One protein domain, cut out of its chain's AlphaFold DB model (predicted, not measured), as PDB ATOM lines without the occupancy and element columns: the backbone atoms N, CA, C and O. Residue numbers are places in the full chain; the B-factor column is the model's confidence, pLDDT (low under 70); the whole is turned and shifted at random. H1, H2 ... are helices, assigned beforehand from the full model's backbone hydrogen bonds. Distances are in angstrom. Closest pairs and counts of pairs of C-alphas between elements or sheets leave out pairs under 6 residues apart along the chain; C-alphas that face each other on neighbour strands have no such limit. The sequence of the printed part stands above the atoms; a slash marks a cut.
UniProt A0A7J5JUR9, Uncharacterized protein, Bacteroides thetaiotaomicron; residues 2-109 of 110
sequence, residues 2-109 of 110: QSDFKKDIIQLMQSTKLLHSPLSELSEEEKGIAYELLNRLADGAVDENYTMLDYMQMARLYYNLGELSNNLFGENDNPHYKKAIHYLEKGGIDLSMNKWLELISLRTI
ATOM      1  N   GLN A   2     136.966 150.869 100.568       56.56
ATOM      2  CA  GLN A   2     136.994 150.401 101.979       56.56
ATOM      3  C   GLN A   2     137.328 151.506 103.012       56.56
ATOM      4  O   GLN A   2     136.856 151.469 104.145       56.56
ATOM      5  N   SER A   3     138.133 152.500 102.609       61.19
ATOM      6  CA  SER A   3     138.425 153.715 103.395       61.19
ATOM      7  C   SER A   3     137.170 154.560 103.639       61.19
ATOM      8  O   SER A   3     136.968 155.075 104.736       61.19
ATOM      9  N   ASP A   4     136.307 154.650 102.627       82.88
ATOM     10  CA  ASP A   4     135.132 155.521 102.642       82.88
ATOM     11  C   ASP A   4     134.023 154.898 103.496       82.88
ATOM     12  O   ASP A   4     133.451 155.571 104.347       82.88
ATOM     13  N   PHE A   5     133.848 153.576 103.409       86.94
ATOM     14  CA  PHE A   5     132.874 152.850 104.224       86.94
ATOM     15  C   PHE A   5     133.160 152.942 105.733       86.94
ATOM     16  O   PHE A   5     132.263 153.214 106.527       86.94
ATOM     17  N   LYS A   6     134.426 152.793 106.155       89.56
ATOM     18  CA  LYS A   6     134.804 152.972 107.572       89.56
ATOM     19  C   LYS A   6     134.516 154.388 108.069       89.56
ATOM     20  O   LYS A   6     134.109 154.560 109.216       89.56
ATOM     21  N   LYS A   7     134.731 155.396 107.222       92.12
ATOM     22  CA  LYS A   7     134.433 156.793 107.544       92.12
ATOM     23  C   LYS A   7     132.928 157.013 107.706       92.12
ATOM     24  O   LYS A   7     132.526 157.650 108.676       92.12
ATOM     25  N   ASP A   8     132.119 156.447 106.816       92.75
ATOM     26  CA  ASP A   8     130.659 156.517 106.907       92.75
ATOM     27  C   ASP A   8     130.134 155.818 108.180       92.75
ATOM     28  O   ASP A   8     129.255 156.352 108.855       92.75
ATOM     29  N   ILE A   9     130.727 154.688 108.595       91.31
ATOM     30  CA  ILE A   9     130.389 154.033 109.875       91.31
ATOM     31  C   ILE A   9     130.669 154.968 111.057       91.31
ATOM     32  O   ILE A   9     129.812 155.145 111.921       91.31
ATOM     33  N   ILE A  10     131.853 155.585 111.096       93.25
ATOM     34  CA  ILE A  10     132.221 156.524 112.167       93.25
ATOM     35  C   ILE A  10     131.250 157.709 112.193       93.25
ATOM     36  O   ILE A  10     130.807 158.110 113.269       93.25
ATOM     37  N   GLN A  11     130.882 158.239 111.027       92.94
ATOM     38  CA  GLN A  11     129.920 159.332 110.924       92.94
ATOM     39  C   GLN A  11     128.538 158.931 111.460       92.94
ATOM     40  O   GLN A  11     127.927 159.708 112.193       92.94
ATOM     41  N   LEU A  12     128.060 157.719 111.155       92.06
ATOM     42  CA  LEU A  12     126.803 157.208 111.703       92.06
ATOM     43  C   LEU A  12     126.874 157.086 113.229       92.06
ATOM     44  O   LEU A  12     125.975 157.562 113.916       92.06
ATOM     45  N   MET A  13     127.956 156.509 113.761       91.75
ATOM     46  CA  MET A  13     128.168 156.351 115.208       91.75
ATOM     47  C   MET A  13     128.183 157.687 115.963       91.75
ATOM     48  O   MET A  13     127.820 157.737 117.134       91.75
ATOM     49  N   GLN A  14     128.616 158.762 115.305       91.44
ATOM     50  CA  GLN A  14     128.655 160.111 115.873       91.44
ATOM     51  C   GLN A  14     127.327 160.868 115.727       91.44
ATOM     52  O   GLN A  14     127.156 161.919 116.346       91.44
ATOM     53  N   SER A  15     126.378 160.362 114.933       89.06
ATOM     54  CA  SER A  15     125.101 161.033 114.701       89.06
ATOM     55  C   SER A  15     124.060 160.661 115.758       89.06
ATOM     56  O   SER A  15     123.208 159.795 115.560       89.06
ATOM     57  N   THR A  16     124.098 161.367 116.891       80.12
ATOM     58  CA  THR A  16     123.178 161.174 118.025       80.12
ATOM     59  C   THR A  16     121.706 161.215 117.603       80.12
ATOM     60  O   THR A  16     120.920 160.384 118.044       80.12
ATOM     61  N   LYS A  17     121.318 162.145 116.719       84.00
ATOM     62  CA  LYS A  17     119.926 162.257 116.253       84.00
ATOM     63  C   LYS A  17     119.492 161.059 115.411       84.00
ATOM     64  O   LYS A  17     118.421 160.521 115.654       84.00
ATOM     65  N   LEU A  18     120.327 160.604 114.474       87.81
ATOM     66  CA  LEU A  18     119.993 159.441 113.643       87.81
ATOM     67  C   LEU A  18     119.872 158.146 114.449       87.81
ATOM     68  O   LEU A  18     119.098 157.268 114.083       87.81
ATOM     69  N   LEU A  19     120.650 158.019 115.524       87.06
ATOM     70  CA  LEU A  19     120.672 156.816 116.354       87.06
ATOM     71  C   LEU A  19     119.587 156.788 117.435       87.06
ATOM     72  O   LEU A  19     119.264 155.706 117.930       87.06
ATOM     73  N   HIS A  20     119.055 157.945 117.835       87.19
ATOM     74  CA  HIS A  20     118.199 158.047 119.022       87.19
ATOM     75  C   HIS A  20     116.834 158.699 118.787       87.19
ATOM     76  O   HIS A  20     115.999 158.641 119.688       87.19
ATOM     77  N   SER A  21     116.581 159.268 117.609       88.38
ATOM     78  CA  SER A  21     115.282 159.842 117.250       88.38
ATOM     79  C   SER A  21     114.641 159.072 116.091       88.38
ATOM     80  O   SER A  21     115.348 158.598 115.198       88.38
ATOM     81  N   PRO A  22     113.301 158.955 116.058       89.50
ATOM     82  CA  PRO A  22     112.580 158.539 114.861       89.50
ATOM     83  C   PRO A  22     112.954 159.402 113.645       89.50
ATOM     84  O   PRO A  22     113.094 160.620 113.763       89.50
ATOM     85  N   LEU A  23     113.045 158.801 112.452       90.00
ATOM     86  CA  LEU A  23     113.375 159.528 111.212       90.00
ATOM     87  C   LEU A  23     112.360 160.635 110.884       90.00
ATOM     88  O   LEU A  23     112.705 161.634 110.258       90.00
ATOM     89  N   SER A  24     111.116 160.479 111.343       87.62
ATOM     90  CA  SER A  24     110.051 161.475 111.212       87.62
ATOM     91  C   SER A  24     110.315 162.773 111.982       87.62
ATOM     92  O   SER A  24     109.734 163.797 111.636       87.62
ATOM     93  N   GLU A  25     111.156 162.743 113.021       90.94
ATOM     94  CA  GLU A  25     111.489 163.911 113.853       90.94
ATOM     95  C   GLU A  25     112.680 164.715 113.319       90.94
ATOM     96  O   GLU A  25     112.982 165.796 113.830       90.94
ATOM     97  N   LEU A  26     113.368 164.200 112.298       92.75
ATOM     98  CA  LEU A  26     114.462 164.904 111.644       92.75
ATOM     99  C   LEU A  26     113.926 166.084 110.828       92.75
ATOM    100  O   LEU A  26     112.867 165.997 110.199       92.75
ATOM    101  N   SER A  27     114.683 167.181 110.793       93.50
ATOM    102  CA  SER A  27     114.423 168.254 109.830       93.50
ATOM    103  C   SER A  27     114.636 167.754 108.393       93.50
ATOM    104  O   SER A  27     115.323 166.761 108.168       93.50
ATOM    105  N   GLU A  28     114.091 168.451 107.395       93.19
ATOM    106  CA  GLU A  28     114.298 168.080 105.983       93.19
ATOM    107  C   GLU A  28     115.787 168.047 105.588       93.19
ATOM    108  O   GLU A  28     116.227 167.148 104.873       93.19
ATOM    109  N   GLU A  29     116.596 168.971 106.118       93.31
ATOM    110  CA  GLU A  29     118.050 168.967 105.917       93.31
ATOM    111  C   GLU A  29     118.705 167.732 106.553       93.31
ATOM    112  O   GLU A  29     119.524 167.055 105.927       93.31
ATOM    113  N   GLU A  30     118.307 167.391 107.779       94.06
ATOM    114  CA  GLU A  30     118.809 166.214 108.491       94.06
ATOM    115  C   GLU A  30     118.420 164.916 107.781       94.06
ATOM    116  O   GLU A  30     119.245 164.005 107.692       94.06
ATOM    117  N   LYS A  31     117.209 164.843 107.217       94.38
ATOM    118  CA  LYS A  31     116.764 163.720 106.382       94.38
ATOM    119  C   LYS A  31     117.624 163.580 105.131       94.38
ATOM    120  O   LYS A  31     118.013 162.463 104.804       94.38
ATOM    121  N   GLY A  32     117.964 164.682 104.460       94.75
ATOM    122  CA  GLY A  32     118.862 164.660 103.299       94.75
ATOM    123  C   GLY A  32     120.253 164.119 103.647       94.75
ATOM    124  O   GLY A  32     120.756 163.213 102.984       94.75
ATOM    125  N   ILE A  33     120.850 164.606 104.741       93.88
ATOM    126  CA  ILE A  33     122.156 164.126 105.230       93.88
ATOM    127  C   ILE A  33     122.091 162.639 105.604       93.88
ATOM    128  O   ILE A  33     123.000 161.870 105.278       93.88
ATOM    129  N   ALA A  34     121.018 162.233 106.283       94.62
ATOM    130  CA  ALA A  34     120.771 160.852 106.663       94.62
ATOM    131  C   ALA A  34     120.645 159.937 105.449       94.62
ATOM    132  O   ALA A  34     121.278 158.884 105.413       94.62
ATOM    133  N   TYR A  35     119.863 160.351 104.452       95.25
ATOM    134  CA  TYR A  35     119.638 159.595 103.229       95.25
ATOM    135  C   TYR A  35     120.959 159.312 102.519       95.25
ATOM    136  O   TYR A  35     121.292 158.154 102.273       95.25
ATOM    137  N   GLU A  36     121.761 160.352 102.289       94.44
ATOM    138  CA  GLU A  36     123.068 160.226 101.642       94.44
ATOM    139  C   GLU A  36     124.014 159.299 102.417       94.44
ATOM    140  O   GLU A  36     124.690 158.455 101.825       94.44
ATOM    141  N   LEU A  37     124.068 159.428 103.746       94.44
ATOM    142  CA  LEU A  37     124.918 158.586 104.588       94.44
ATOM    143  C   LEU A  37     124.486 157.115 104.556       94.44
ATOM    144  O   LEU A  37     125.317 156.232 104.340       94.44
ATOM    145  N   LEU A  38     123.196 156.842 104.764       94.44
ATOM    146  CA  LEU A  38     122.662 155.481 104.769       94.44
ATOM    147  C   LEU A  38     122.775 154.822 103.390       94.44
ATOM    148  O   LEU A  38     123.014 153.619 103.319       94.44
ATOM    149  N   ASN A  39     122.662 155.593 102.305       93.88
ATOM    150  CA  ASN A  39     122.772 155.067 100.947       93.88
ATOM    151  C   ASN A  39     124.211 154.613 100.653       93.88
ATOM    152  O   ASN A  39     124.420 153.491 100.197       93.88
ATOM    153  N   ARG A  40     125.217 155.415 101.035       93.38
ATOM    154  CA  ARG A  40     126.633 155.006 100.936       93.38
ATOM    155  C   ARG A  40     126.960 153.792 101.803       93.38
ATOM    156  O   ARG A  40     127.719 152.920 101.381       93.38
ATOM    157  N   LEU A  41     126.373 153.709 102.999       91.94
ATOM    158  CA  LEU A  41     126.515 152.533 103.858       91.94
ATOM    159  C   LEU A  41     125.891 151.286 103.219       91.94
ATOM    160  O   LEU A  41     126.489 150.217 103.287       91.94
ATOM    161  N   ALA A  42     124.732 151.408 102.572       92.12
ATOM    162  CA  ALA A  42     124.092 150.289 101.888       92.12
ATOM    163  C   ALA A  42     124.943 149.766 100.721       92.12
ATOM    164  O   ALA A  42     125.099 148.553 100.578       92.12
ATOM    165  N   ASP A  43     125.533 150.666  99.931       90.06
ATOM    166  CA  ASP A  43     126.422 150.306  98.820       90.06
ATOM    167  C   ASP A  43     127.730 149.668  99.308       90.06
ATOM    168  O   ASP A  43     128.234 148.723  98.701       90.06
ATOM    169  N   GLY A  44     128.280 150.163 100.420       87.25
ATOM    170  CA  GLY A  44     129.518 149.648 101.002       87.25
ATOM    171  C   GLY A  44     129.367 148.335 101.777       87.25
ATOM    172  O   GLY A  44     130.371 147.657 101.993       87.25
ATOM    173  N   ALA A  45     128.148 147.977 102.190       84.56
ATOM    174  CA  ALA A  45     127.882 146.789 102.999       84.56
ATOM    175  C   ALA A  45     127.815 145.483 102.192       84.56
ATOM    176  O   ALA A  45     127.951 144.423 102.794       84.56
ATOM    177  N   VAL A  46     127.618 145.550 100.867       79.25
ATOM    178  CA  VAL A  46     127.383 144.379 100.002       79.25
ATOM    179  C   VAL A  46     128.480 143.322 100.170       79.25
ATOM    180  O   VAL A  46     129.631 143.544  99.794       79.25
ATOM    181  N   ASP A  47     128.094 142.157 100.691       75.69
ATOM    182  CA  ASP A  47     128.949 140.980 100.870       75.69
ATOM    183  C   ASP A  47     128.264 139.741 100.266       75.69
ATOM    184  O   ASP A  47     127.039 139.593 100.307       75.69
ATOM    185  N   GLU A  48     129.061 138.842  99.695       71.31
ATOM    186  CA  GLU A  48     128.599 137.572  99.129       71.31
ATOM    187  C   GLU A  48     128.235 136.541 100.218       71.31
ATOM    188  O   GLU A  48     127.535 135.571  99.930       71.31
ATOM    189  N   ASN A  49     128.652 136.756 101.475       86.50
ATOM    190  CA  ASN A  49     128.519 135.806 102.588       86.50
ATOM    191  C   ASN A  49     127.601 136.289 103.726       86.50
ATOM    192  O   ASN A  49     127.903 136.088 104.903       86.50
ATOM    193  N   TYR A  50     126.470 136.918 103.404       91.06
ATOM    194  CA  TYR A  50     125.503 137.335 104.422       91.06
ATOM    195  C   TYR A  50     124.897 136.162 105.203       91.06
ATOM    196  O   TYR A  50     124.407 135.177 104.644       91.06
ATOM    197  N   THR A  51     124.866 136.315 106.525       93.31
ATOM    198  CA  THR A  51     124.054 135.500 107.430       93.31
ATOM    199  C   THR A  51     122.592 135.963 107.414       93.31
ATOM    200  O   THR A  51     122.257 137.042 106.922       93.31
ATOM    201  N   MET A  52     121.688 135.182 108.020       93.31
ATOM    202  CA  MET A  52     120.290 135.605 108.214       93.31
ATOM    203  C   MET A  52     120.179 136.927 108.986       93.31
ATOM    204  O   MET A  52     119.307 137.742 108.686       93.31
ATOM    205  N   LEU A  53     121.065 137.158 109.963       93.50
ATOM    206  CA  LEU A  53     121.092 138.414 110.706       93.50
ATOM    207  C   LEU A  53     121.474 139.579 109.793       93.50
ATOM    208  O   LEU A  53     120.799 140.604 109.823       93.50
ATOM    209  N   ASP A  54     122.488 139.406 108.950       94.19
ATOM    210  CA  ASP A  54     122.913 140.448 108.010       94.19
ATOM    211  C   ASP A  54     121.772 140.825 107.064       94.19
ATOM    212  O   ASP A  54     121.471 142.006 106.898       94.19
ATOM    213  N   TYR A  55     121.039 139.837 106.541       95.12
ATOM    214  CA  TYR A  55     119.848 140.089 105.733       95.12
ATOM    215  C   TYR A  55     118.771 140.889 106.483       95.12
ATOM    216  O   TYR A  55     118.247 141.862 105.942       95.12
ATOM    217  N   MET A  56     118.478 140.564 107.746       95.31
ATOM    218  CA  MET A  56     117.531 141.352 108.551       95.31
ATOM    219  C   MET A  56     118.013 142.793 108.788       95.31
ATOM    220  O   MET A  56     117.213 143.732 108.770       95.31
ATOM    221  N   GLN A  57     119.315 142.990 108.991       94.31
ATOM    222  CA  GLN A  57     119.892 144.319 109.189       94.31
ATOM    223  C   GLN A  57     119.883 145.138 107.888       94.31
ATOM    224  O   GLN A  57     119.537 146.321 107.919       94.31
ATOM    225  N   MET A  58     120.157 144.511 106.742       95.50
ATOM    226  CA  MET A  58     120.033 145.138 105.422       95.50
ATOM    227  C   MET A  58     118.587 145.503 105.098       95.50
ATOM    228  O   MET A  58     118.334 146.596 104.593       95.50
ATOM    229  N   ALA A  59     117.628 144.641 105.444       96.38
ATOM    230  CA  ALA A  59     116.213 144.958 105.309       96.38
ATOM    231  C   ALA A  59     115.837 146.225 106.089       96.38
ATOM    232  O   ALA A  59     115.183 147.113 105.544       96.38
ATOM    233  N   ARG A  60     116.300 146.348 107.340       95.19
ATOM    234  CA  ARG A  60     116.076 147.545 108.168       95.19
ATOM    235  C   ARG A  60     116.697 148.799 107.551       95.19
ATOM    236  O   ARG A  60     116.053 149.843 107.525       95.19
ATOM    237  N   LEU A  61     117.927 148.697 107.047       95.12
ATOM    238  CA  LEU A  61     118.611 149.812 106.391       95.12
ATOM    239  C   LEU A  61     117.841 150.295 105.156       95.12
ATOM    240  O   LEU A  61     117.568 151.488 105.029       95.12
ATOM    241  N   TYR A  62     117.440 149.374 104.279       96.81
ATOM    242  CA  TYR A  62     116.683 149.712 103.076       96.81
ATOM    243  C   TYR A  62     115.267 150.206 103.378       96.81
ATOM    244  O   TYR A  62     114.770 151.079 102.674       96.81
ATOM    245  N   TYR A  63     114.626 149.721 104.442       95.94
ATOM    246  CA  TYR A  63     113.346 150.271 104.884       95.94
ATOM    247  C   TYR A  63     113.486 151.747 105.283       95.94
ATOM    248  O   TYR A  63     112.751 152.590 104.776       95.94
ATOM    249  N   ASN A  64     114.492 152.073 106.100       94.81
ATOM    250  CA  ASN A  64     114.784 153.450 106.509       94.81
ATOM    251  C   ASN A  64     115.141 154.353 105.317       94.81
ATOM    252  O   ASN A  64     114.724 155.508 105.265       94.81
ATOM    253  N   LEU A  65     115.883 153.832 104.332       95.56
ATOM    254  CA  LEU A  65     116.142 154.538 103.072       95.56
ATOM    255  C   LEU A  65     114.864 154.790 102.271       95.56
ATOM    256  O   LEU A  65     114.713 155.859 101.682       95.56
ATOM    257  N   GLY A  66     113.940 153.830 102.270       95.62
ATOM    258  CA  GLY A  66     112.619 153.988 101.673       95.62
ATOM    259  C   GLY A  66     111.814 155.089 102.353       95.62
ATOM    260  O   GLY A  66     111.271 155.952 101.664       95.62
ATOM    261  N   GLU A  67     111.805 155.128 103.689       94.31
ATOM    262  CA  GLU A  67     111.136 156.197 104.435       94.31
ATOM    263  C   GLU A  67     111.725 157.561 104.092       94.31
ATOM    264  O   GLU A  67     110.986 158.478 103.732       94.31
ATOM    265  N   LEU A  68     113.051 157.700 104.139       94.69
ATOM    266  CA  LEU A  68     113.726 158.958 103.820       94.69
ATOM    267  C   LEU A  68     113.468 159.399 102.377       94.69
ATOM    268  O   LEU A  68     113.073 160.542 102.163       94.69
ATOM    269  N   SER A  69     113.624 158.500 101.401       94.69
ATOM    270  CA  SER A  69     113.362 158.814  99.991       94.69
ATOM    271  C   SER A  69     111.898 159.214  99.765       94.69
ATOM    272  O   SER A  69     111.623 160.211  99.104       94.69
ATOM    273  N   ASN A  70     110.939 158.505 100.367       93.19
ATOM    274  CA  ASN A  70     109.529 158.857 100.223       93.19
ATOM    275  C   ASN A  70     109.214 160.236 100.828       93.19
ATOM    276  O   ASN A  70     108.481 161.011 100.223       93.19
ATOM    277  N   ASN A  71     109.792 160.561 101.989       91.62
ATOM    278  CA  ASN A  71     109.626 161.877 102.611       91.62
ATOM    279  C   ASN A  71     110.237 163.005 101.764       91.62
ATOM    280  O   ASN A  71     109.621 164.055 101.622       91.62
ATOM    281  N   LEU A  72     111.431 162.785 101.206       92.44
ATOM    282  CA  LEU A  72     112.181 163.807 100.472       92.44
ATOM    283  C   LEU A  72     111.696 163.995  99.027       92.44
ATOM    284  O   LEU A  72     111.748 165.106  98.499       92.44
ATOM    285  N   PHE A  73     111.257 162.917  98.375       92.38
ATOM    286  CA  PHE A  73     111.049 162.881  96.923       92.38
ATOM    287  C   PHE A  73     109.646 162.418  96.500       92.38
ATOM    288  O   PHE A  73     109.294 162.573  95.331       92.38
ATOM    289  N   GLY A  74     108.828 161.875  97.412       87.12
ATOM    290  CA  GLY A  74     107.452 161.448  97.115       87.12
ATOM    291  C   GLY A  74     107.353 160.273  96.135       87.12
ATOM    292  O   GLY A  74     106.488 160.261  95.258       87.12
ATOM    293  N   GLU A  75     108.261 159.300  96.230       82.75
ATOM    294  CA  GLU A  75     108.333 158.166  95.302       82.75
ATOM    295  C   GLU A  75     107.192 157.146  95.500       82.75
ATOM    296  O   GLU A  75     107.202 156.349  96.436       82.75
ATOM    297  N   ASN A  76     106.257 157.085  94.543       74.94
ATOM    298  CA  ASN A  76     105.146 156.116  94.538       74.94
ATOM    299  C   ASN A  76     105.581 154.641  94.393       74.94
ATOM    300  O   ASN A  76     104.819 153.748  94.755       74.94
ATOM    301  N   ASP A  77     106.769 154.372  93.843       85.81
ATOM    302  CA  ASP A  77     107.294 153.017  93.610       85.81
ATOM    303  C   ASP A  77     108.748 152.894  94.086       85.81
ATOM    304  O   ASP A  77     109.664 152.555  93.334       85.81
ATOM    305  N   ASN A  78     108.958 153.250  95.350       93.25
ATOM    306  CA  ASN A  78     110.282 153.404  95.928       93.25
ATOM    307  C   ASN A  78     111.091 152.082  95.895       93.25
ATOM    308  O   ASN A  78     110.701 151.086  96.526       93.25
ATOM    309  N   PRO A  79     112.239 152.043  95.193       94.06
ATOM    310  CA  PRO A  79     113.031 150.828  95.017       94.06
ATOM    311  C   PRO A  79     113.657 150.327  96.324       94.06
ATOM    312  O   PRO A  79     113.943 149.132  96.444       94.06
ATOM    313  N   HIS A  80     113.850 151.200  97.314       96.19
ATOM    314  CA  HIS A  80     114.409 150.812  98.607       96.19
ATOM    315  C   HIS A  80     113.452 149.910  99.380       96.19
ATOM    316  O   HIS A  80     113.890 148.897  99.920       96.19
ATOM    317  N   TYR A  81     112.138 150.164  99.344       96.25
ATOM    318  CA  TYR A  81     111.166 149.256  99.968       96.25
ATOM    319  C   TYR A  81     111.156 147.873  99.311       96.25
ATOM    320  O   TYR A  81     111.093 146.861 100.009       96.25
ATOM    321  N   LYS A  82     111.300 147.800  97.982       95.62
ATOM    322  CA  LYS A  82     111.423 146.515  97.275       95.62
ATOM    323  C   LYS A  82     112.671 145.750  97.709       95.62
ATOM    324  O   LYS A  82     112.599 144.548  97.957       95.62
ATOM    325  N   LYS A  83     113.808 146.441  97.847       95.81
ATOM    326  CA  LYS A  83     115.040 145.842  98.382       95.81
ATOM    327  C   LYS A  83     114.874 145.398  99.836       95.81
ATOM    328  O   LYS A  83     115.339 144.318 100.180       95.81
ATOM    329  N   ALA A  84     114.195 146.181 100.672       96.94
ATOM    330  CA  ALA A  84     113.928 145.814 102.059       96.94
ATOM    331  C   ALA A  84     113.143 144.498 102.150       96.94
ATOM    332  O   ALA A  84     113.563 143.583 102.855       96.94
ATOM    333  N   ILE A  85     112.063 144.373 101.371       96.69
ATOM    334  CA  ILE A  85     111.259 143.147 101.254       96.69
ATOM    335  C   ILE A  85     112.124 141.972 100.788       96.69
ATOM    336  O   ILE A  85     112.135 140.932 101.440       96.69
ATOM    337  N   HIS A  86     112.914 142.162  99.728       95.06
ATOM    338  CA  HIS A  86     113.823 141.128  99.226       95.06
ATOM    339  C   HIS A  86     114.773 140.608 100.317       95.06
ATOM    340  O   HIS A  86     114.992 139.404 100.444       95.06
ATOM    341  N   TYR A  87     115.328 141.507 101.131       96.00
ATOM    342  CA  TYR A  87     116.221 141.127 102.218       96.00
ATOM    343  C   TYR A  87     115.506 140.431 103.381       96.00
ATOM    344  O   TYR A  87     116.082 139.517 103.966       96.00
ATOM    345  N   LEU A  88     114.254 140.781 103.692       96.50
ATOM    346  CA  LEU A  88     113.457 140.036 104.679       96.50
ATOM    347  C   LEU A  88     113.247 138.582 104.236       96.50
ATOM    348  O   LEU A  88     113.467 137.664 105.027       96.50
ATOM    349  N   GLU A  89     112.905 138.368 102.964       95.12
ATOM    350  CA  GLU A  89     112.730 137.027 102.392       95.12
ATOM    351  C   GLU A  89     114.040 136.227 102.432       95.12
ATOM    352  O   GLU A  89     114.055 135.068 102.850       95.12
ATOM    353  N   LYS A  90     115.171 136.855 102.076       93.56
ATOM    354  CA  LYS A  90     116.509 136.246 102.209       93.56
ATOM    355  C   LYS A  90     116.875 135.930 103.662       93.56
ATOM    356  O   LYS A  90     117.536 134.927 103.915       93.56
ATOM    357  N   GLY A  91     116.405 136.744 104.606       93.62
ATOM    358  CA  GLY A  91     116.519 136.518 106.047       93.62
ATOM    359  C   GLY A  91     115.633 135.387 106.584       93.62
ATOM    360  O   GLY A  91     115.677 135.115 107.781       93.62
ATOM    361  N   GLY A  92     114.849 134.721 105.728       92.88
ATOM    362  CA  GLY A  92     113.987 133.597 106.095       92.88
ATOM    363  C   GLY A  92     112.587 134.000 106.561       92.88
ATOM    364  O   GLY A  92     111.853 133.155 107.071       92.88
ATOM    365  N   ILE A  93     112.203 135.268 106.402       94.69
ATOM    366  CA  ILE A  93     110.853 135.733 106.727       94.69
ATOM    367  C   ILE A  93     109.946 135.468 105.526       94.69
ATOM    368  O   ILE A  93     110.093 136.077 104.471       94.69
ATOM    369  N   ASP A  94     108.979 134.570 105.704       94.31
ATOM    370  CA  ASP A  94     107.929 134.322 104.718       94.31
ATOM    371  C   ASP A  94     106.891 135.453 104.764       94.31
ATOM    372  O   ASP A  94     106.079 135.539 105.689       94.31
ATOM    373  N   LEU A  95     106.945 136.334 103.764       93.50
ATOM    374  CA  LEU A  95     106.023 137.460 103.590       93.50
ATOM    375  C   LEU A  95     104.786 137.101 102.752       93.50
ATOM    376  O   LEU A  95     103.988 137.979 102.415       93.50
ATOM    377  N   SER A  96     104.606 135.829 102.391       94.56
ATOM    378  CA  SER A  96     103.454 135.398 101.606       94.56
ATOM    379  C   SER A  96     102.153 135.459 102.413       94.56
ATOM    380  O   SER A  96     102.107 135.255 103.628       94.56
ATOM    381  N   MET A  97     101.039 135.647 101.703       95.56
ATOM    382  CA  MET A  97      99.702 135.605 102.306       95.56
ATOM    383  C   MET A  97      99.365 134.244 102.930       95.56
ATOM    384  O   MET A  97      98.507 134.175 103.809       95.56
ATOM    385  N   ASN A  98     100.051 133.170 102.527       95.44
ATOM    386  CA  ASN A  98      99.882 131.852 103.135       95.44
ATOM    387  C   ASN A  98     100.351 131.854 104.591       95.44
ATOM    388  O   ASN A  98      99.664 131.298 105.449       95.44
ATOM    389  N   LYS A  99     101.467 132.530 104.893       94.25
ATOM    390  CA  LYS A  99     101.956 132.621 106.271       94.25
ATOM    391  C   LYS A  99     101.021 133.436 107.157       94.25
ATOM    392  O   LYS A  99     100.790 133.092 108.316       94.25
ATOM    393  N   TRP A 100     100.426 134.484 106.594       94.44
ATOM    394  CA  TRP A 100      99.377 135.248 107.263       94.44
ATOM    395  C   TRP A 100      98.124 134.405 107.542       94.44
ATOM    396  O   TRP A 100      97.582 134.455 108.649       94.44
ATOM    397  N   LEU A 101      97.688 133.596 106.572       95.38
ATOM    398  CA  LEU A 101      96.555 132.686 106.743       95.38
ATOM    399  C   LEU A 101      96.809 131.673 107.867       95.38
ATOM    400  O   LEU A 101      95.946 131.511 108.725       95.38
ATOM    401  N   GLU A 102      97.996 131.060 107.910       94.56
ATOM    402  CA  GLU A 102      98.405 130.142 108.983       94.56
ATOM    403  C   GLU A 102      98.261 130.796 110.367       94.56
ATOM    404  O   GLU A 102      97.651 130.216 111.268       94.56
ATOM    405  N   LEU A 103      98.746 132.035 110.528       92.25
ATOM    406  CA  LEU A 103      98.637 132.781 111.785       92.25
ATOM    407  C   LEU A 103      97.181 133.013 112.208       92.25
ATOM    408  O   LEU A 103      96.862 132.888 113.392       92.25
ATOM    409  N   ILE A 104      96.305 133.382 111.269       94.56
ATOM    410  CA  ILE A 104      94.881 133.583 111.566       94.56
ATOM    411  C   ILE A 104      94.231 132.255 111.944       94.56
ATOM    412  O   ILE A 104      93.527 132.206 112.949       94.56
ATOM    413  N   SER A 105      94.489 131.185 111.190       93.81
ATOM    414  CA  SER A 105      93.904 129.868 111.448       93.81
ATOM    415  C   SER A 105      94.225 129.354 112.852       93.81
ATOM    416  O   SER A 105      93.351 128.796 113.508       93.81
ATOM    417  N   LEU A 106      95.434 129.607 113.359       92.69
ATOM    418  CA  LEU A 106      95.817 129.258 114.734       92.69
ATOM    419  C   LEU A 106      94.984 129.982 115.805       92.69
ATOM    420  O   LEU A 106      94.861 129.481 116.916       92.69
ATOM    421  N   ARG A 107      94.427 131.156 115.493       91.25
ATOM    422  CA  ARG A 107      93.610 131.964 116.416       91.25
ATOM    423  C   ARG A 107      92.114 131.672 116.311       91.25
ATOM    424  O   ARG A 107      91.356 132.159 117.140       91.25
ATOM    425  N   THR A 108      91.692 130.934 115.286       86.38
ATOM    426  CA  THR A 108      90.287 130.555 115.060       86.38
ATOM    427  C   THR A 108      89.956 129.145 115.543       86.38
ATOM    428  O   THR A 108      88.811 128.721 115.425       86.38
ATOM    429  N   ILE A 109      90.948 128.402 116.038       67.75
ATOM    430  CA  ILE A 109      90.735 127.118 116.706       67.75
ATOM    431  C   ILE A 109      90.452 127.438 118.180       67.75
ATOM    432  O   ILE A 109      91.379 127.755 118.924       67.75
TER     433      ILE A 109
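This is residues 2 to 109 of the 110 residues of an uncharacterized protein of Bacteroides thetaiotaomicron (UniProt A0A7J5JUR9). Four helices, H1, H3, H4 and H5, stand one beside the next in chain order, each running opposite to the one before, and residues 96 to 109, with H6, stick out as a free arm at one end. Short H2 sits at the corner after H1. The printed part has 108 residues with six named helices, H1 to H6 in order, and no named strand: all helix. It is loose, with a radius of gyration of the C-alphas of 16.3 A, and elongated, spanning 52 by 33 by 26 A.

H1, residues 2 to 14, and H2, residues 16 to 20, only just touch, only at the corner, through residues 12 to 13 of H1; their closest C-alphas, of Leu 12 and Leu 18, are 7.4 A apart. H1 touches residues 37 to 45 of H3, residues 28 to 45, opposite ways at a steep tilt of 41 degrees; the C-alphas of Phe 5 and Gly 44 come closest, 5.6 A. H3 and H4, residues 52 to 73, touch as a helical hairpin at a shallow tilt of 33 degrees, only just short of steep, closest at C-alphas Tyr 35 and Leu 68, 6.0 A. H4 and H5, residues 79 to 90, touch as another at 15 degrees, closest at C-alphas Ala 59 and Ala 84, 4.1 A. The helix packing is mostly aligned, but only just, with 2 of 3 pairs at a shallow tilt. H6, residues 97 to 107, touches no helix. Every O i to N i+4 pair is within hydrogen-bond range in H1 to H5, and 6 of 7 in H6.

H1 begins at C-alpha 2 (136.994, 150.401, 101.979) and is 18.9 A long. H3 measures 25.4 A and H4 30.9 A, from C-alpha 52 (120.290, 135.605, 108.214). H5 measures 16.6 A; H6, 15.8 A, ends at C-alpha 107 (93.610, 131.964, 116.416).

The two C-alphas farthest apart, of Ser 3 and Ile 109, are 56.2 A apart. The printed part has no cut and no long link. The pLDDT is under 70 at residues 2 to 3 and 109.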